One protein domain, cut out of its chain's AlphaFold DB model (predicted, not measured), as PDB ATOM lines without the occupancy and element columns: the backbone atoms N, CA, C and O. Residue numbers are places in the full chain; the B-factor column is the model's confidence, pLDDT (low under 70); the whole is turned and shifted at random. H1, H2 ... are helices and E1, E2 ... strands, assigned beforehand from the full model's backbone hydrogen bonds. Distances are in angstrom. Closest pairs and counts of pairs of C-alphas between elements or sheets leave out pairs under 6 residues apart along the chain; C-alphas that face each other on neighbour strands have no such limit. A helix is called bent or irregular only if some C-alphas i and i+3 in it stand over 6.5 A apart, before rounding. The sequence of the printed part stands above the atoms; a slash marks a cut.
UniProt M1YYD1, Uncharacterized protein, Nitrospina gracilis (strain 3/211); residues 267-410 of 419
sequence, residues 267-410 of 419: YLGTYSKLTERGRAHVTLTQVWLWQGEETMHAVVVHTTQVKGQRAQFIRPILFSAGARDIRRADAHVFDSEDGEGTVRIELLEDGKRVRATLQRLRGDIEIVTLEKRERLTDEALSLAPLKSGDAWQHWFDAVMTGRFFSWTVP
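AT A GLANCE: This is residues 267 to 410 of the 419 residues of an uncharacterized protein of Nitrospina gracilis (strain 3/211) (UniProt M1YYD1). One eight-stranded sheet is folded back on itself and curled like part of a barrel: E1, E2 and E3 make one leaf, E6, E7, E8 and E9 face them as the other, E5 is the hinge, and the edge strands E1 and E9 come together over part of their length. H2 packs over E3 and E5, H1 only grazes the sheet, and a small two-stranded ribbon of E4 and E10 sits near the last residues of E3. The printed part has 144 residues with ten named strands and two named helices, in the order E1 E2 E3 E4 E5 E6 E7 E8 E9 H1 H2 E10, and the class is mostly strand. The large sheet runs E1 E2 E3 E5 E6 E7 E8 E9 and is antiparallel throughout; the whole is compact and rounded, with a radius of gyration of the C-alphas of 14.7 A and spans of 43 by 33 by 30 A.

HOW THE PARTS SIT: E1, residues 267 to 277, forms a hairpin with E2, residues 281 to 291; N 271 and O 287 are 2.8 A apart, within hydrogen-bond range. E2 forms a hairpin with E3, residues 296 to 306, where N 286 and O 301 are 2.8 A apart. These three strands make a meander, each the antiparallel neighbour of the one before. E4, residues 310 to 314, runs on into E5, residues 317 to 325, at 66 degrees. E5 bends by 65 degrees at residue 321 and is staggered: residues 317 to 322 pair with E3, with N 317 and O 300 at 2.8 A, and residues 323 to 325 pair with E6, residues 328 to 335, with N 325 and O 331 at 2.8 A. E6 bends by 65 degrees at residue 331. E7, residues 341 to 347, is antiparallel to E6, with N 332 and O 345 at 2.8 A. E8, residues 353 to 360, follows, with N 357 and O 344 at 2.8 A. E9, residues 365 to 371, ends this second meander, E5 to E9, with N 356 and O 368 at 2.8 A. The sheet is twisted, a folded sheet, bent back into two leaves that face each other with 97 pairs of C-alphas within 11 A. Between its edge strands E1 and E9 the closest C-alphas are those of Ser 272 and Leu 370, 4.8 A apart. H1, residues 379 to 383, only grazes the sheet with residues 381 to 383. H2, residues 389 to 399, is on the sheet at a height over the sheet of 10.2 A, over E3 and E5; it runs along the strands, at 3 degrees to E3 on the local plane. H1 and H2 are close but not clearly touching, the closest C-alphas, of Ala 380 and Val 399, being 6.7 A apart. In both helices each O i to N i+4 pair is within hydrogen-bond range. E10, residues 405 to 408, is antiparallel to E4, with N 311 and O 407 at 2.8 A.

IN THESE COORDINATES: E1 begins at C-alpha 267, (157.136, 97.669, 165.457), and measures 30.6 A; E2 measures 32.7 A and E3 32.1 A. E5 is 20.4 A, E6 16.8 A, E7 19.7 A, E8 21.9 A and E9 19.3 A long. E9 ends at C-alpha 371, (171.842, 99.072, 161.119). H2 is 15.2 A long, while H1, E4 and E10 are shorter, and E10 ends at C-alpha 408, (172.481, 81.115, 153.490).

THE WHOLE: The two C-alphas farthest apart, those of Arg 279 and Lys 387, are 44.1 A apart. The printed part has no cut and no long link; the link from E9 to H1, seven residues, is short, and the other links are tight. Mean pLDDT of the printed part is 82.4, and residue 320, residues 326 to 329, 337 to 340 and 361 to 363, and residues 385 and 402 are under 70.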
ATOM      1  N   TYR A 267     155.935  98.244 166.051       84.56
ATOM      2  CA  TYR A 267     157.136  97.669 165.457       84.56
ATOM      3  C   TYR A 267     158.108  98.772 165.014       84.56
ATOM      4  O   TYR A 267     157.776  99.595 164.159       84.56
ATOM      5  N   LEU A 268     159.309  98.810 165.598       85.19
ATOM      6  CA  LEU A 268     160.334  99.814 165.285       85.19
ATOM      7  C   LEU A 268     161.196  99.415 164.083       85.19
ATOM      8  O   LEU A 268     161.713 100.286 163.372       85.19
ATOM      9  N   GLY A 269     161.340  98.111 163.844       87.69
ATOM     10  CA  GLY A 269     162.055  97.552 162.703       87.69
ATOM     11  C   GLY A 269     163.024  96.432 163.069       87.69
ATOM     12  O   GLY A 269     163.213  96.095 164.240       87.69
ATOM     13  N   THR A 270     163.657  95.897 162.025       91.75
ATOM     14  CA  THR A 270     164.741  94.918 162.119       91.75
ATOM     15  C   THR A 270     166.080  95.635 162.011       91.75
ATOM     16  O   THR A 270     166.279  96.445 161.101       91.75
ATOM     17  N   TYR A 271     167.010  95.314 162.905       92.94
ATOM     18  CA  TYR A 271     168.362  95.855 162.911       92.94
ATOM     19  C   TYR A 271     169.370  94.720 162.874       92.94
ATOM     20  O   TYR A 271     169.252  93.781 163.655       92.94
ATOM     21  N   SER A 272     170.375  94.789 162.009       94.00
ATOM     22  CA  SER A 272     171.364  93.723 161.887       94.00
ATOM     23  C   SER A 272     172.769  94.224 161.593       94.00
ATOM     24  O   SER A 272     172.982  95.357 161.160       94.00
ATOM     25  N   LYS A 273     173.742  93.349 161.846       93.75
ATOM     26  CA  LYS A 273     175.126  93.488 161.409       93.75
ATOM     27  C   LYS A 273     175.743  92.112 161.183       93.75
ATOM     28  O   LYS A 273     175.501  91.176 161.947       93.75
ATOM     29  N   LEU A 274     176.557  92.026 160.137       92.50
ATOM     30  CA  LEU A 274     177.462  90.913 159.899       92.50
ATOM     31  C   LEU A 274     178.867  91.326 160.340       92.50
ATOM     32  O   LEU A 274     179.325  92.417 160.005       92.50
ATOM     33  N   THR A 275     179.538  90.461 161.089       90.81
ATOM     34  CA  THR A 275     180.911  90.676 161.553       90.81
ATOM     35  C   THR A 275     181.755  89.476 161.153       90.81
ATOM     36  O   THR A 275     181.362  88.338 161.402       90.81
ATOM     37  N   GLU A 276     182.919  89.694 160.551       89.94
ATOM     38  CA  GLU A 276     183.843  88.593 160.273       89.94
ATOM     39  C   GLU A 276     184.531  88.106 161.556       89.94
ATOM     40  O   GLU A 276     185.062  88.895 162.339       89.94
ATOM     41  N   ARG A 277     184.550  86.785 161.764       84.19
ATOM     42  CA  ARG A 277     185.301  86.118 162.839       84.19
ATOM     43  C   ARG A 277     186.392  85.263 162.198       84.19
ATOM     44  O   ARG A 277     186.195  84.093 161.869       84.19
ATOM     45  N   GLY A 278     187.568  85.856 162.010       84.81
ATOM     46  CA  GLY A 278     188.662  85.211 161.284       84.81
ATOM     47  C   GLY A 278     188.339  85.021 159.797       84.81
ATOM     48  O   GLY A 278     187.507  85.724 159.237       84.81
ATOM     49  N   ARG A 279     189.013  84.071 159.133       83.44
ATOM     50  CA  ARG A 279     188.908  83.910 157.667       83.44
ATOM     51  C   ARG A 279     187.648  83.179 157.201       83.44
ATOM     52  O   ARG A 279     187.153  83.476 156.120       83.44
ATOM     53  N   ALA A 280     187.158  82.224 157.989       88.62
ATOM     54  CA  ALA A 280     186.145  81.262 157.550       88.62
ATOM     55  C   ALA A 280     184.739  81.516 158.110       88.62
ATOM     56  O   ALA A 280     183.794  80.886 157.641       88.62
ATOM     57  N   HIS A 281     184.580  82.408 159.094       89.75
ATOM     58  CA  HIS A 281     183.313  82.562 159.809       89.75
ATOM     59  C   HIS A 281     182.745  83.977 159.730       89.75
ATOM     60  O   HIS A 281     183.480  84.966 159.687       89.75
ATOM     61  N   VAL A 282     181.417  84.050 159.765       91.44
ATOM     62  CA  VAL A 282     180.636  85.283 159.867       91.44
ATOM     63  C   VAL A 282     179.687  85.155 161.047       91.44
ATOM     64  O   VAL A 282     178.990  84.152 161.202       91.44
ATOM     65  N   THR A 283     179.653  86.190 161.874       90.50
ATOM     66  CA  THR A 283     178.686  86.356 162.949       90.50
ATOM     67  C   THR A 283     177.558  87.257 162.472       90.50
ATOM     68  O   THR A 283     177.802  88.397 162.082       90.50
ATOM     69  N   LEU A 284     176.326  86.759 162.527       91.12
ATOM     70  CA  LEU A 284     175.116  87.559 162.379       91.12
ATOM     71  C   LEU A 284     174.623  87.953 163.764       91.12
ATOM     72  O   LEU A 284     174.334  87.082 164.582       91.12
ATOM     73  N   THR A 285     174.479  89.258 163.986       92.19
ATOM     74  CA  THR A 285     173.631  89.792 165.053       92.19
ATOM     75  C   THR A 285     172.442  90.479 164.412       92.19
ATOM     76  O   THR A 285     172.631  91.384 163.601       92.19
ATOM     77  N   GLN A 286     171.231  90.065 164.768       92.50
ATOM     78  CA  GLN A 286     169.995  90.681 164.309       92.50
ATOM     79  C   GLN A 286     168.996  90.811 165.454       92.50
ATOM     80  O   GLN A 286     168.872  89.906 166.273       92.50
ATOM     81  N   VAL A 287     168.296  91.938 165.493       91.75
ATOM     82  CA  VAL A 287     167.310  92.296 166.506       91.75
ATOM     83  C   VAL A 287     166.037  92.756 165.807       91.75
ATOM     84  O   VAL A 287     166.085  93.663 164.978       91.75
ATOM     85  N   TRP A 288     164.901  92.172 166.171       91.25
ATOM     86  CA  TRP A 288     163.578  92.716 165.872       91.25
ATOM     87  C   TRP A 288     163.075  93.425 167.121       91.25
ATOM     88  O   TRP A 288     163.160  92.855 168.209       91.25
ATOM     89  N   LEU A 289     162.610  94.667 166.980       89.00
ATOM     90  CA  LEU A 289     162.297  95.526 168.120       89.00
ATOM     91  C   LEU A 289     160.872  96.077 168.040       89.00
ATOM     92  O   LEU A 289     160.476  96.658 167.025       89.00
ATOM     93  N   TRP A 290     160.137  95.957 169.144       87.94
ATOM     94  CA  TRP A 290     158.813  96.540 169.342       87.94
ATOM     95  C   TRP A 290     158.816  97.450 170.567       87.94
ATOM     96  O   TRP A 290     159.472  97.161 171.566       87.94
ATOM     97  N   GLN A 291     158.065  98.541 170.492       85.25
ATOM     98  CA  GLN A 291     157.931  99.527 171.556       85.25
ATOM     99  C   GLN A 291     156.480  99.607 172.021       85.25
ATOM    100  O   GLN A 291     155.599  99.901 171.216       85.25
ATOM    101  N   GLY A 292     156.252  99.368 173.308       80.56
ATOM    102  CA  GLY A 292     155.024  99.730 174.010       80.56
ATOM    103  C   GLY A 292     155.122 101.115 174.643       80.56
ATOM    104  O   GLY A 292     156.060 101.866 174.380       80.56
ATOM    105  N   GLU A 293     154.152 101.456 175.489       75.62
ATOM    106  CA  GLU A 293     154.141 102.751 176.185       75.62
ATOM    107  C   GLU A 293     155.293 102.875 177.194       75.62
ATOM    108  O   GLU A 293     155.987 103.892 177.211       75.62
ATOM    109  N   GLU A 294     155.543 101.822 177.980       74.00
ATOM    110  CA  GLU A 294     156.569 101.813 179.039       74.00
ATOM    111  C   GLU A 294     157.626 100.709 178.880       74.00
ATOM    112  O   GLU A 294     158.637 100.707 179.583       74.00
ATOM    113  N   THR A 295     157.418  99.777 177.950       79.88
ATOM    114  CA  THR A 295     158.276  98.605 177.751       79.88
ATOM    115  C   THR A 295     158.767  98.509 176.313       79.88
ATOM    116  O   THR A 295     158.144  99.009 175.372       79.88
ATOM    117  N   MET A 296     159.890  97.822 176.122       85.62
ATOM    118  CA  MET A 296     160.311  97.358 174.804       85.62
ATOM    119  C   MET A 296     160.361  95.840 174.775       85.62
ATOM    120  O   MET A 296     160.653  95.208 175.779       85.62
ATOM    121  N   HIS A 297     160.111  95.254 173.614       86.62
ATOM    122  CA  HIS A 297     160.209  93.816 173.401       86.62
ATOM    123  C   HIS A 297     161.189  93.546 172.271       86.62
ATOM    124  O   HIS A 297     161.217  94.292 171.286       86.62
ATOM    125  N   ALA A 298     161.991  92.493 172.408       88.44
ATOM    126  CA  ALA A 298     163.017  92.174 171.433       88.44
ATOM    127  C   ALA A 298     163.081  90.676 171.142       88.44
ATOM    128  O   ALA A 298     162.972  89.832 172.024       88.44
ATOM    129  N   VAL A 299     163.335  90.355 169.881       89.00
ATOM    130  CA  VAL A 299     163.805  89.028 169.481       89.00
ATOM    131  C   VAL A 299     165.205  89.201 168.936       89.00
ATOM    132  O   VAL A 299     165.440  90.110 168.140       89.00
ATOM    133  N   VAL A 300     166.141  88.357 169.363       88.31
ATOM    134  CA  VAL A 300     167.542  88.463 168.950       88.31
ATOM    135  C   VAL A 300     168.021  87.148 168.365       88.31
ATOM    136  O   VAL A 300     167.841  86.078 168.936       88.31
ATOM    137  N   VAL A 301     168.699  87.236 167.230       88.81
ATOM    138  CA  VAL A 301     169.518  86.157 166.686       88.81
ATOM    139  C   VAL A 301     170.969  86.602 166.769       88.81
ATOM    140  O   VAL A 301     171.348  87.616 166.185       88.81
ATOM    141  N   HIS A 302     171.786  85.837 167.488       87.50
ATOM    142  CA  HIS A 302     173.233  86.012 167.513       87.50
ATOM    143  C   HIS A 302     173.911  84.666 167.261       87.50
ATOM    144  O   HIS A 302     173.956  83.794 168.133       87.50
ATOM    145  N   THR A 303     174.415  84.475 166.043       86.69
ATOM    146  CA  THR A 303     174.949  83.188 165.590       86.69
ATOM    147  C   THR A 303     176.212  83.369 164.760       86.69
ATOM    148  O   THR A 303     176.327  84.327 164.002       86.69
ATOM    149  N   THR A 304     177.170  82.454 164.912       88.19
ATOM    150  CA  THR A 304     178.413  82.430 164.128       88.19
ATOM    151  C   THR A 304     178.406  81.197 163.245       88.19
ATOM    152  O   THR A 304     178.241  80.088 163.744       88.19
ATOM    153  N   GLN A 305     178.566  81.400 161.941       89.31
ATOM    154  CA  GLN A 305     178.421  80.364 160.925       89.31
ATOM    155  C   GLN A 305     179.587  80.400 159.934       89.31
ATOM    156  O   GLN A 305     180.309  81.393 159.846       89.31
ATOM    157  N   VAL A 306     179.798  79.304 159.206       87.25
ATOM    158  CA  VAL A 306     180.845  79.200 158.176       87.25
ATOM    159  C   VAL A 306     180.385  79.896 156.890       87.25
ATOM    160  O   VAL A 306     179.258  79.689 156.446       87.25
ATOM    161  N   LYS A 307     181.263  80.707 156.286       90.00
ATOM    162  CA  LYS A 307     181.020  81.417 155.017       90.00
ATOM    163  C   LYS A 307     180.598  80.450 153.904       90.00
ATOM    164  O   LYS A 307     181.148  79.355 153.796       90.00
ATOM    165  N   GLY A 308     179.626  80.858 153.085       85.56
ATOM    166  CA  GLY A 308     179.137  80.091 151.930       85.56
ATOM    167  C   GLY A 308     178.327  78.831 152.266       85.56
ATOM    168  O   GLY A 308     177.850  78.153 151.359       85.56
ATOM    169  N   GLN A 309     178.145  78.494 153.548       87.12
ATOM    170  CA  GLN A 309     177.344  77.342 153.955       87.12
ATOM    171  C   GLN A 309     175.896  77.736 154.251       87.12
ATOM    172  O   GLN A 309     175.597  78.853 154.677       87.12
ATOM    173  N   ARG A 310     174.974  76.790 154.059       83.94
ATOM    174  CA  ARG A 310     173.600  76.937 154.540       83.94
ATOM    175  C   ARG A 310     173.555  76.567 156.017       83.94
ATOM    176  O   ARG A 310     173.679  75.397 156.366       83.94
ATOM    177  N   ALA A 311     173.341  77.558 156.872       82.31
ATOM    178  CA  ALA A 311     173.022  77.334 158.268       82.31
ATOM    179  C   ALA A 311     171.560  76.880 158.393       82.31
ATOM    180  O   ALA A 311     170.659  77.431 157.753       82.31
ATOM    181  N   GLN A 312     171.332  75.866 159.217       80.56
ATOM    182  CA  GLN A 312     170.013  75.349 159.574       80.56
ATOM    183  C   GLN A 312     169.884  75.361 161.098       80.56
ATOM    184  O   GLN A 312     170.893  75.408 161.802       80.56
ATOM    185  N   PHE A 313     168.654  75.306 161.605       77.50
ATOM    186  CA  PHE A 313     168.392  75.214 163.046       77.50
ATOM    187  C   PHE A 313     168.849  76.435 163.858       77.50
ATOM    188  O   PHE A 313     169.196  76.316 165.032       77.50
ATOM    189  N   ILE A 314     168.831  77.633 163.260       80.94
ATOM    190  CA  ILE A 314     169.106  78.866 164.005       80.94
ATOM    191  C   ILE A 314     167.895  79.160 164.891       80.94
ATOM    192  O   ILE A 314     166.817  79.477 164.385       80.94
ATOM    193  N   ARG A 315     168.082  79.057 166.207       79.31
ATOM    194  CA  ARG A 315     167.061  79.388 167.203       79.31
ATOM    195  C   ARG A 315     167.130  80.888 167.551       79.31
ATOM    196  O   ARG A 315     168.216  81.369 167.878       79.31
ATOM    197  N   PRO A 316     166.015  81.634 167.476       81.56
ATOM    198  CA  PRO A 316     165.927  82.971 168.054       81.56
ATOM    199  C   PRO A 316     165.922  82.898 169.573       81.56
ATOM    200  O   PRO A 316     165.349  81.981 170.154       81.56
ATOM    201  N   ILE A 317     166.495  83.914 170.201       80.25
ATOM    202  CA  ILE A 317     166.387  84.128 171.637       80.25
ATOM    203  C   ILE A 317     165.292  85.170 171.854       80.25
ATOM    204  O   ILE A 317     165.365  86.286 171.321       80.25
ATOM    205  N   LEU A 318     164.268  84.776 172.606       78.94
ATOM    206  CA  LEU A 318     163.184  85.649 173.031       78.94
ATOM    207  C   LEU A 318     163.645  86.428 174.260       78.94
ATOM    208  O   LEU A 318     164.133  85.859 175.242       78.94
ATOM    209  N   PHE A 319     163.523  87.746 174.174       76.50
ATOM    210  CA  PHE A 319     163.810  88.635 175.279       76.50
ATOM    211  C   PHE A 319     162.504  89.237 175.774       76.50
ATOM    212  O   PHE A 319     161.759  89.853 175.007       76.50
ATOM    213  N   SER A 320     162.271  89.051 177.070       68.75
ATOM    214  CA  SER A 320     161.117  89.584 177.790       68.75
ATOM    215  C   SER A 320     161.070  91.119 177.748       68.75
ATOM    216  O   SER A 320     161.985  91.775 177.240       68.75
ATOM    217  N   ALA A 321     159.990  91.704 178.275       73.19
ATOM    218  CA  ALA A 321     159.801  93.151 178.331       73.19
ATOM    219  C   ALA A 321     161.009  93.853 178.985       73.19
ATOM    220  O   ALA A 321     161.214  93.792 180.197       73.19
ATOM    221  N   GLY A 322     161.806  94.533 178.165       72.88
ATOM    222  CA  GLY A 322     162.992  95.246 178.594       72.88
ATOM    223  C   GLY A 322     162.613  96.466 179.420       72.88
ATOM    224  O   GLY A 322     161.885  97.347 178.948       72.88
ATOM    225  N   ALA A 323     163.131  96.527 180.644       73.75
ATOM    226  CA  ALA A 323     162.967  97.679 181.512       73.75
ATOM    227  C   ALA A 323     163.896  98.809 181.064       73.75
ATOM    228  O   ALA A 323     165.031  98.586 180.625       73.75
ATOM    229  N   ARG A 324     163.424 100.047 181.205       77.25
ATOM    230  CA  ARG A 324     164.244 101.233 180.965       77.25
ATOM    231  C   ARG A 324     165.450 101.235 181.906       77.25
ATOM    232  O   ARG A 324     165.304 101.048 183.114       77.25
ATOM    233  N   ASP A 325     166.642 101.462 181.365       72.88
ATOM    234  CA  ASP A 325     167.864 101.532 182.162       72.88
ATOM    235  C   ASP A 325     167.827 102.802 183.025       72.88
ATOM    236  O   ASP A 325     167.807 103.928 182.525       72.88
ATOM    237  N   ILE A 326     167.849 102.627 184.347       67.88
ATOM    238  CA  ILE A 326     167.806 103.727 185.325       67.88
ATOM    239  C   ILE A 326     168.968 104.713 185.104       67.88
ATOM    240  O   ILE A 326     168.870 105.887 185.454       67.88
ATOM    241  N   ARG A 327     170.082 104.259 184.511       67.56
ATOM    242  CA  ARG A 327     171.275 105.081 184.266       67.56
ATOM    243  C   ARG A 327     171.276 105.761 182.897       67.56
ATOM    244  O   ARG A 327     172.079 106.672 182.695       67.56
ATOM    245  N   ARG A 328     170.431 105.327 181.956       68.56
ATOM    246  CA  ARG A 328     170.312 105.888 180.600       68.56
ATOM    247  C   ARG A 328     168.877 105.761 180.098       68.56
ATOM    248  O   ARG A 328     168.453 104.674 179.722       68.56
ATOM    249  N   ALA A 329     168.172 106.887 180.003       65.81
ATOM    250  CA  ALA A 329     166.765 106.928 179.599       65.81
ATOM    251  C   ALA A 329     166.481 106.317 178.207       65.81
ATOM    252  O   ALA A 329     165.363 105.860 177.963       65.81
ATOM    253  N   ASP A 330     167.479 106.265 177.323       72.31
ATOM    254  CA  ASP A 330     167.335 105.752 175.951       72.31
ATOM    255  C   ASP A 330     167.793 104.291 175.790       72.31
ATOM    256  O   ASP A 330     167.671 103.698 174.713       72.31
ATOM    257  N   ALA A 331     168.299 103.683 176.865       77.44
ATOM    258  CA  ALA A 331     168.696 102.284 176.892       77.44
ATOM    259  C   ALA A 331     167.642 101.437 177.607       77.44
ATOM    260  O   ALA A 331     167.059 101.848 178.607       77.44
ATOM    261  N   HIS A 332     167.411 100.238 177.087       80.38
ATOM    262  CA  HIS A 332     166.534  99.241 177.687       80.38
ATOM    263  C   HIS A 332     167.352  97.976 177.925       80.38
ATOM    264  O   HIS A 332     168.149  97.572 177.070       80.38
ATOM    265  N   VAL A 333     167.206  97.391 179.110       78.19
ATOM    266  CA  VAL A 333     167.884  96.154 179.503       78.19
ATOM    267  C   VAL A 333     166.877  95.025 179.432       78.19
ATOM    268  O   VAL A 333     165.789  95.124 179.992       78.19
ATOM    269  N   PHE A 334     167.262  93.972 178.731       81.69
ATOM    270  CA  PHE A 334     166.453  92.808 178.458       81.69
ATOM    271  C   PHE A 334     167.127  91.578 179.051       81.69
ATOM    272  O   PHE A 334     168.319  91.346 178.820       81.69
ATOM    273  N   ASP A 335     166.337  90.760 179.732       75.56
ATOM    274  CA  ASP A 335     166.761  89.452 180.208       75.56
ATOM    275  C   ASP A 335     166.172  88.366 179.298       75.56
ATOM    276  O   ASP A 335     164.993  88.408 178.921       75.56
ATOM    277  N   SER A 336     167.026  87.422 178.894       74.44
ATOM    278  CA  SER A 336     166.627  86.255 178.103       74.44
ATOM    279  C   SER A 336     165.682  85.387 178.921       74.44
ATOM    280  O   SER A 336     166.024  85.004 180.038       74.44
ATOM    281  N   GLU A 337     164.563  84.968 178.332       69.38
ATOM    282  CA  GLU A 337     163.627  84.050 179.001       69.38
ATOM    283  C   GLU A 337     164.264  82.680 179.266       69.38
ATOM    284  O   GLU A 337     164.132  82.116 180.348       69.38
ATOM    285  N   ASP A 338     165.067  82.199 178.313       66.44
ATOM    286  CA  ASP A 338     165.837  80.954 178.428       66.44
ATOM    287  C   ASP A 338     167.070  81.064 179.357       66.44
ATOM    288  O   ASP A 338     167.854  80.121 179.488       66.44
ATOM    289  N   GLY A 339     167.294  82.229 179.975       66.50
ATOM    290  CA  GLY A 339     168.447  82.497 180.830       66.50
ATOM    291  C   GLY A 339     169.790  82.588 180.098       66.50
ATOM    292  O   GLY A 339     170.810  82.709 180.762       66.50
ATOM    293  N   GLU A 340     169.839  82.565 178.760       67.94
ATOM    294  CA  GLU A 340     171.094  82.493 177.986       67.94
ATOM    295  C   GLU A 340     171.989  83.746 178.090       67.94
ATOM    296  O   GLU A 340     173.179  83.716 177.742       67.94
ATOM    297  N   GLY A 341     171.451  84.847 178.611       74.75
ATOM    298  CA  GLY A 341     172.187  86.081 178.834       74.75
ATOM    299  C   GLY A 341     171.290  87.301 178.981       74.75
ATOM    300  O   GLY A 341     170.065  87.200 179.040       74.75
ATOM    301  N   THR A 342     171.926  88.466 179.002       80.75
ATOM    302  CA  THR A 342     171.261  89.767 178.996       80.75
ATOM    303  C   THR A 342     171.652  90.535 177.743       80.75
ATOM    304  O   THR A 342     172.761  90.412 177.211       80.75
ATOM    305  N   VAL A 343     170.716  91.322 177.233       81.88
ATOM    306  CA  VAL A 343     170.935  92.210 176.098       81.88
ATOM    307  C   VAL A 343     170.546  93.605 176.541       81.88
ATOM    308  O   VAL A 343     169.451  93.817 177.038       81.88
ATOM    309  N   ARG A 344     171.423  94.587 176.350       85.75
ATOM    310  CA  ARG A 344     171.054  96.003 176.471       85.75
ATOM    311  C   ARG A 344     170.941  96.597 175.077       85.75
ATOM    312  O   ARG A 344     171.917  96.549 174.331       85.75
ATOM    313  N   ILE A 345     169.790  97.172 174.743       86.19
ATOM    314  CA  ILE A 345     169.558  97.851 173.463       86.19
ATOM    315  C   ILE A 345     169.388  99.342 173.731       86.19
ATOM    316  O   ILE A 345     168.538  99.753 174.517       86.19
ATOM    317  N   GLU A 346     170.204 100.149 173.068       86.88
ATOM    318  CA  GLU A 346     170.149 101.610 173.081       86.88
ATOM    319  C   GLU A 346     169.724 102.086 171.687       86.88
ATOM    320  O   GLU A 346     170.392 101.795 170.687       86.88
ATOM    321  N   LEU A 347     168.586 102.781 171.620       83.38
ATOM    322  CA  LEU A 347     168.122 103.435 170.397       83.38
ATOM    323  C   LEU A 347     168.992 104.673 170.159       83.38
ATOM    324  O   LEU A 347     169.116 105.515 171.043       83.38
ATOM    325  N   LEU A 348     169.614 104.782 168.983       83.94
ATOM    326  CA  LEU A 348     170.401 105.968 168.638       83.94
ATOM    327  C   LEU A 348     169.486 107.055 168.054       83.94
ATOM    328  O   LEU A 348     168.475 106.745 167.424       83.94
ATOM    329  N   GLU A 349     169.857 108.328 168.234       75.50
ATOM    330  CA  GLU A 349     169.039 109.501 167.859       75.50
ATOM    331  C   GLU A 349     168.607 109.525 166.382       75.50
ATOM    332  O   GLU A 349     167.609 110.150 166.032       75.50
ATOM    333  N   ASP A 350     169.326 108.823 165.503       78.62
ATOM    334  CA  ASP A 350     169.000 108.751 164.078       78.62
ATOM    335  C   ASP A 350     167.818 107.824 163.743       78.62
ATOM    336  O   ASP A 350     167.346 107.839 162.603       78.62
ATOM    337  N   GLY A 351     167.359 106.987 164.683       75.38
ATOM    338  CA  GLY A 351     166.306 105.984 164.471       75.38
ATOM    339  C   GLY A 351     166.628 104.929 163.396       75.38
ATOM    340  O   GLY A 351     165.764 104.137 163.009       75.38
ATOM    341  N   LYS A 352     167.861 104.926 162.884       86.25
ATOM    342  CA  LYS A 352     168.375 104.040 161.831       86.25
ATOM    343  C   LYS A 352     169.357 103.022 162.386       86.25
ATOM    344  O   LYS A 352     169.638 102.027 161.719       86.25
ATOM    345  N   ARG A 353     169.891 103.263 163.578       90.12
ATOM    346  CA  ARG A 353     170.849 102.382 164.228       90.12
ATOM    347  C   ARG A 353     170.458 102.121 165.672       90.12
ATOM    348  O   ARG A 353     169.871 102.963 166.348       90.12
ATOM    349  N   VAL A 354     170.841 100.946 166.148       90.69
ATOM    350  CA  VAL A 354     170.741 100.579 167.563       90.69
ATOM    351  C   VAL A 354     172.077 100.055 168.042       90.69
ATOM    352  O   VAL A 354     172.781  99.356 167.312       90.69
ATOM    353  N   ARG A 355     172.449 100.386 169.273       90.44
ATOM    354  CA  ARG A 355     173.611  99.790 169.925       90.44
ATOM    355  C   ARG A 355     173.133  98.652 170.814       90.44
ATOM    356  O   ARG A 355     172.426  98.884 171.788       90.44
ATOM    357  N   ALA A 356     173.531  97.434 170.476       89.12
ATOM    358  CA  ALA A 356     173.273  96.247 171.273       89.12
ATOM    359  C   ALA A 356     174.530  95.880 172.069       89.12
ATOM    360  O   ALA A 356     175.630  95.805 171.524       89.12
ATOM    361  N   THR A 357     174.366  95.664 173.369       88.19
ATOM    362  CA  THR A 357     175.379  95.076 174.248       88.19
ATOM    363  C   THR A 357     174.900  93.685 174.620       88.19
ATOM    364  O   THR A 357     173.908  93.557 175.331       88.19
ATOM    365  N   LEU A 358     175.570  92.659 174.109       83.75
ATOM    366  CA  LEU A 358     175.236  91.257 174.326       83.75
ATOM    367  C   LEU A 358     176.131  90.710 175.439       83.75
ATOM    368  O   LEU A 358     177.354  90.725 175.309       83.75
ATOM    369  N   GLN A 359     175.535  90.209 176.515       81.50
ATOM    370  CA  GLN A 359     176.250  89.553 177.603       81.50
ATOM    371  C   GLN A 359     175.719  88.129 177.768       81.50
ATOM    372  O   GLN A 359     174.637  87.911 178.303       81.50
ATOM    373  N   ARG A 360     176.485  87.136 177.310       70.69
ATOM    374  CA  ARG A 360     176.140  85.715 177.487       70.69
ATOM    375  C   ARG A 360     176.543  85.227 178.877       70.69
ATOM    376  O   ARG A 360     177.556  85.673 179.409       70.69
ATOM    377  N   LEU A 361     175.835  84.222 179.406       59.09
ATOM    378  CA  LEU A 361     176.125  83.575 180.704       59.09
ATOM    379  C   LEU A 361     177.602  83.177 180.925       59.09
ATOM    380  O   LEU A 361     178.055  83.095 182.063       59.09
ATOM    381  N   ARG A 362     178.347  82.876 179.852       59.34
ATOM    382  CA  ARG A 362     179.760  82.448 179.895       59.34
ATOM    383  C   ARG A 362     180.640  83.130 178.839       59.34
ATOM    384  O   ARG A 362     181.610  82.530 178.383       59.34
ATOM    385  N   GLY A 363     180.279  84.335 178.399       64.56
ATOM    386  CA  GLY A 363     180.980  85.032 177.317       64.56
ATOM    387  C   GLY A 363     181.417  86.446 177.677       64.56
ATOM    388  O   GLY A 363     180.902  87.048 178.618       64.56
ATOM    389  N   ASP A 364     182.347  86.970 176.880       74.50
ATOM    390  CA  ASP A 364     182.702  88.385 176.899       74.50
ATOM    391  C   ASP A 364     181.502  89.248 176.497       74.50
ATOM    392  O   ASP A 364     180.615  88.825 175.749       74.50
ATOM    393  N   ILE A 365     181.493  90.482 176.994       82.50
ATOM    394  CA  ILE A 365     180.512  91.485 176.596       82.50
ATOM    395  C   ILE A 365     180.840  91.929 175.167       82.50
ATOM    396  O   ILE A 365     181.896  92.512 174.923       82.50
ATOM    397  N   GLU A 366     179.923  91.695 174.230       84.38
ATOM    398  CA  GLU A 366     180.051  92.166 172.852       84.38
ATOM    399  C   GLU A 366     179.194  93.421 172.655       84.38
ATOM    400  O   GLU A 366     177.983  93.404 172.874       84.38
ATOM    401  N   ILE A 367     179.820  94.525 172.240       88.31
ATOM    402  CA  ILE A 367     179.121  95.768 171.901       88.31
ATOM    403  C   ILE A 367     179.114  95.908 170.385       88.31
ATOM    404  O   ILE A 367     180.165  96.013 169.752       88.31
ATOM    405  N   VAL A 368     177.922  95.962 169.805       90.25
ATOM    406  CA  VAL A 368     177.732  96.042 168.362       90.25
ATOM    407  C   VAL A 368     176.733  97.142 168.019       90.25
ATOM    408  O   VAL A 368     175.696  97.298 168.657       90.25
ATOM    409  N   THR A 369     177.061  97.946 167.008       92.75
ATOM    410  CA  THR A 369     176.105  98.886 166.409       92.75
ATOM    411  C   THR A 369     175.466  98.204 165.210       92.75
ATOM    412  O   THR A 369     176.179  97.766 164.308       92.75
ATOM    413  N   LEU A 370     174.146  98.076 165.247       93.50
ATOM    414  CA  LEU A 370     173.321  97.434 164.235       93.50
ATOM    415  C   LEU A 370     172.661  98.500 163.365       93.50
ATOM    416  O   LEU A 370     172.276  99.560 163.859       93.50
ATOM    417  N   GLU A 371     172.496  98.196 162.088       93.38
ATOM    418  CA  GLU A 371     171.842  99.072 161.119       93.38
ATOM    419  C   GLU A 371     170.443  98.559 160.815       93.38
ATOM    420  O   GLU A 371     170.217  97.351 160.829       93.38
ATOM    421  N   LYS A 372     169.506  99.466 160.522       91.94
ATOM    422  CA  LYS A 372     168.121  99.135 160.175       91.94
ATOM    423  C   LYS A 372     168.054  98.403 158.836       91.94
ATOM    424  O   LYS A 372     167.846  98.998 157.780       91.94
ATOM    425  N   ARG A 373     168.276  97.096 158.899       89.94
ATOM    426  CA  ARG A 373     168.336  96.168 157.778       89.94
ATOM    427  C   ARG A 373     168.002  94.774 158.280       89.94
ATOM    428  O   ARG A 373     168.450  94.367 159.351       89.94
ATOM    429  N   GLU A 374     167.272  94.029 157.469       88.75
ATOM    430  CA  GLU A 374     167.003  92.614 157.691       88.75
ATOM    431  C   GLU A 374     167.958  91.769 156.834       88.75
ATOM    432  O   GLU A 374     168.136  92.026 155.642       88.75
ATOM    433  N   ARG A 375     168.630  90.799 157.459       88.75
ATOM    434  CA  ARG A 375     169.518  89.815 156.810       88.75
ATOM    435  C   ARG A 375     168.935  88.408 156.882       88.75
ATOM    436  O   ARG A 375     169.123  87.628 155.954       88.75
ATOM    437  N   LEU A 376     168.235  88.106 157.972       87.19
ATOM    438  CA  LEU A 376     167.419  86.909 158.127       87.19
ATOM    439  C   LEU A 376     165.953  87.330 158.065       87.19
ATOM    440  O   LEU A 376     165.480  87.994 158.980       87.19
ATOM    441  N   THR A 377     165.258  86.979 156.989       82.31
ATOM    442  CA  THR A 377     163.836  87.298 156.823       82.31
ATOM    443  C   THR A 377     162.991  86.129 157.296       82.31
ATOM    444  O   THR A 377     163.226  84.989 156.898       82.31
ATOM    445  N   ASP A 378     162.002  86.422 158.135       81.69
ATOM    446  CA  ASP A 378     161.013  85.444 158.566       81.69
ATOM    447  C   ASP A 378     159.634  86.098 158.730       81.69
ATOM    448  O   ASP A 378     159.479  87.170 159.329       81.69
ATOM    449  N   GLU A 379     158.615  85.451 158.166       78.38
ATOM    450  CA  GLU A 379     157.245  85.960 158.185       78.38
ATOM    451  C   GLU A 379     156.649  86.031 159.592       78.38
ATOM    452  O   GLU A 379     155.929  86.978 159.884       78.38
ATOM    453  N   ALA A 380     156.961  85.103 160.503       82.56
ATOM    454  CA  ALA A 380     156.422  85.169 161.863       82.56
ATOM    455  C   ALA A 380     156.927  86.376 162.642       82.56
ATOM    456  O   ALA A 380     156.198  86.925 163.465       82.56
ATOM    457  N   LEU A 381     158.163  86.794 162.381       84.12
ATOM    458  CA  LEU A 381     158.742  87.962 163.034       84.12
ATOM    459  C   LEU A 381     158.222  89.255 162.399       84.12
ATOM    460  O   LEU A 381     157.856  90.195 163.098       84.12
ATOM    461  N   SER A 382     158.136  89.298 161.070       75.75
ATOM    462  CA  SER A 382     157.720  90.499 160.333       75.75
ATOM    463  C   SER A 382     156.201  90.741 160.307       75.75
ATOM    464  O   SER A 382     155.767  91.881 160.088       75.75
ATOM    465  N   LEU A 383     155.385  89.702 160.525       76.62
ATOM    466  CA  LEU A 383     153.921  89.792 160.583       76.62
ATOM    467  C   LEU A 383     153.363  89.990 161.994       76.62
ATOM    468  O   LEU A 383     152.183  90.316 162.091       76.62
ATOM    469  N   ALA A 384     154.172  89.846 163.051       78.94
ATOM    470  CA  ALA A 384     153.736  89.909 164.449       78.94
ATOM    471  C   ALA A 384     152.856  91.156 164.738       78.94
ATOM    472  O   ALA A 384     153.370  92.283 164.773       78.94
ATOM    473  N   PRO A 385     151.528  90.994 164.927       64.44
ATOM    474  CA  PRO A 385     150.577  92.095 164.962       64.44
ATOM    475  C   PRO A 385     150.104  92.424 166.378       64.44
ATOM    476  O   PRO A 385     149.003  92.056 166.779       64.44
ATOM    477  N   LEU A 386     150.935  93.090 167.172       73.56
ATOM    478  CA  LEU A 386     150.788  92.953 168.619       73.56
ATOM    479  C   LEU A 386     150.230  94.229 169.250       73.56
ATOM    480  O   LEU A 386     150.835  95.293 169.214       73.56
ATOM    481  N   LYS A 387     149.020  94.114 169.802       75.88
ATOM    482  CA  LYS A 387     148.280  95.217 170.438       75.88
ATOM    483  C   LYS A 387     148.671  95.436 171.903       75.88
ATOM    484  O   LYS A 387     148.264  96.428 172.486       75.88
ATOM    485  N   SER A 388     149.418  94.516 172.503       79.75
ATOM    486  CA  SER A 388     149.840  94.572 173.903       79.75
ATOM    487  C   SER A 388     151.045  93.659 174.138       79.75
ATOM    488  O   SER A 388     151.355  92.815 173.292       79.75
ATOM    489  N   GLY A 389     151.697  93.809 175.294       79.50
ATOM    490  CA  GLY A 389     152.742  92.889 175.758       79.50
ATOM    491  C   GLY A 389     152.247  91.445 175.890       79.50
ATOM    492  O   GLY A 389     152.921  90.532 175.430       79.50
ATOM    493  N   ASP A 390     151.033  91.234 176.406       83.31
ATOM    494  CA  ASP A 390     150.455  89.886 176.535       83.31
ATOM    495  C   ASP A 390     150.197  89.237 175.171       83.31
ATOM    496  O   ASP A 390     150.485  88.060 174.967       83.31
ATOM    497  N   ALA A 391     149.700  90.016 174.201       84.00
ATOM    498  CA  ALA A 391     149.528  89.534 172.835       84.00
ATOM    499  C   ALA A 391     150.880  89.188 172.200       84.00
ATOM    500  O   ALA A 391     150.962  88.225 171.440       84.00
ATOM    501  N   TRP A 392     151.929  89.958 172.517       86.25
ATOM    502  CA  TRP A 392     153.296  89.659 172.099       86.25
ATOM    503  C   TRP A 392     153.755  88.327 172.653       86.25
ATOM    504  O   TRP A 392     154.114  87.459 171.863       86.25
ATOM    505  N   GLN A 393     153.651  88.128 173.964       85.50
ATOM    506  CA  GLN A 393     154.064  86.875 174.579       85.50
ATOM    507  C   GLN A 393     153.321  85.691 173.960       85.50
ATOM    508  O   GLN A 393     153.949  84.770 173.457       85.50
ATOM    509  N   HIS A 394     151.991  85.778 173.873       87.19
ATOM    510  CA  HIS A 394     151.159  84.730 173.282       87.19
ATOM    511  C   HIS A 394     151.543  84.409 171.829       87.19
ATOM    512  O   HIS A 394     151.636  83.243 171.447       87.19
ATOM    513  N   TRP A 395     151.811  85.434 171.011       88.75
ATOM    514  CA  TRP A 395     152.276  85.242 169.636       88.75
ATOM    515  C   TRP A 395     153.590  84.475 169.586       88.75
ATOM    516  O   TRP A 395     153.717  83.536 168.804       88.75
ATOM    517  N   PHE A 396     154.572  84.874 170.389       87.25
ATOM    518  CA  PHE A 396     155.890  84.261 170.356       87.25
ATOM    519  C   PHE A 396     155.892  82.865 170.989       87.25
ATOM    520  O   PHE A 396     156.516  81.966 170.425       87.25
ATOM    521  N   ASP A 397     155.105  82.636 172.038       85.50
ATOM    522  CA  ASP A 397     154.897  81.317 172.635       85.50
ATOM    523  C   ASP A 397     154.277  80.344 171.623       85.50
ATOM    524  O   ASP A 397     154.760  79.225 171.457       85.50
ATOM    525  N   ALA A 398     153.250  80.763 170.880       87.69
ATOM    526  CA  ALA A 398     152.612  79.905 169.886       87.69
ATOM    527  C   ALA A 398     153.473  79.750 168.619       87.69
ATOM    528  O   ALA A 398     153.823  78.637 168.224       87.69
ATOM    529  N   VAL A 399     153.838  80.861 167.975       87.44
ATOM    530  CA  VAL A 399     154.404  80.879 166.615       87.44
ATOM    531  C   VAL A 399     155.887  80.498 166.580       87.44
ATOM    532  O   VAL A 399     156.363  80.000 165.553       87.44
ATOM    533  N   MET A 400     156.630  80.701 167.674       83.81
ATOM    534  CA  MET A 400     158.051  80.333 167.737       83.81
ATOM    535  C   MET A 400     158.313  78.960 168.344       83.81
ATOM    536  O   MET A 400     159.447  78.482 168.248       83.81
ATOM    537  N   THR A 401     157.304  78.295 168.916       80.06
ATOM    538  CA  THR A 401     157.462  76.928 169.428       80.06
ATOM    539  C   THR A 401     157.959  76.006 168.311       80.06
ATOM    540  O   THR A 401     157.292  75.799 167.301       80.06
ATOM    541  N   GLY A 402     159.170  75.462 168.478       69.19
ATOM    542  CA  GLY A 402     159.792  74.559 167.502       69.19
ATOM    543  C   GLY A 402     160.211  75.216 166.180       69.19
ATOM    544  O   GLY A 402     160.610  74.506 165.256       69.19
ATOM    545  N   ARG A 403     160.148  76.552 166.066       76.44
ATOM    546  CA  ARG A 403     160.536  77.269 164.848       76.44
ATOM    547  C   ARG A 403     162.044  77.470 164.797       76.44
ATOM    548  O   ARG A 403     162.661  78.025 165.705       76.44
ATOM    549  N   PHE A 404     162.626  77.072 163.675       80.38
ATOM    550  CA  PHE A 404     164.037  77.244 163.384       80.38
ATOM    551  C   PHE A 404     164.221  78.001 162.079       80.38
ATOM    552  O   PHE A 404     163.541  77.717 161.093       80.38
ATOM    553  N   PHE A 405     165.195  78.903 162.038       81.38
ATOM    554  CA  PHE A 405     165.538  79.573 160.793       81.38
ATOM    555  C   PHE A 405     166.616  78.821 160.029       81.38
ATOM    556  O   PHE A 405     167.519  78.198 160.599       81.38
ATOM    557  N   SER A 406     166.540  78.952 158.708       81.94
ATOM    558  CA  SER A 406     167.651  78.644 157.821       81.94
ATOM    559  C   SER A 406     168.188  79.933 157.220       81.94
ATOM    560  O   SER A 406     167.429  80.855 156.932       81.94
ATOM    561  N   TRP A 407     169.500  80.002 157.046       84.00
ATOM    562  CA  TRP A 407     170.169  81.180 156.519       84.00
ATOM    563  C   TRP A 407     171.312  80.752 155.606       84.00
ATOM    564  O   TRP A 407     172.165  79.955 155.996       84.00
ATOM    565  N   THR A 408     171.329  81.269 154.380       86.75
ATOM    566  CA  THR A 408     172.481  81.115 153.490       86.75
ATOM    567  C   THR A 408     173.529  82.140 153.891       86.75
ATOM    568  O   THR A 408     173.333  83.342 153.706       86.75
ATOM    569  N   VAL A 409     174.624  81.661 154.474       87.12
ATOM    570  CA  VAL A 409     175.684  82.525 154.990       87.12
ATOM    571  C   VAL A 409     176.435  83.123 153.803       87.12
ATOM    572  O   VAL A 409     176.904  82.369 152.946       87.12
ATOM    573  N   PRO A 410     176.572  84.455 153.723       88.62
ATOM    574  CA  PRO A 410     177.258  85.078 152.602       88.62
ATOM    575  C   PRO A 410     178.747  84.709 152.593       88.62
ATOM    576  O   PRO A 410     179.355  84.455 153.638       88.62
TER     577      PRO A 410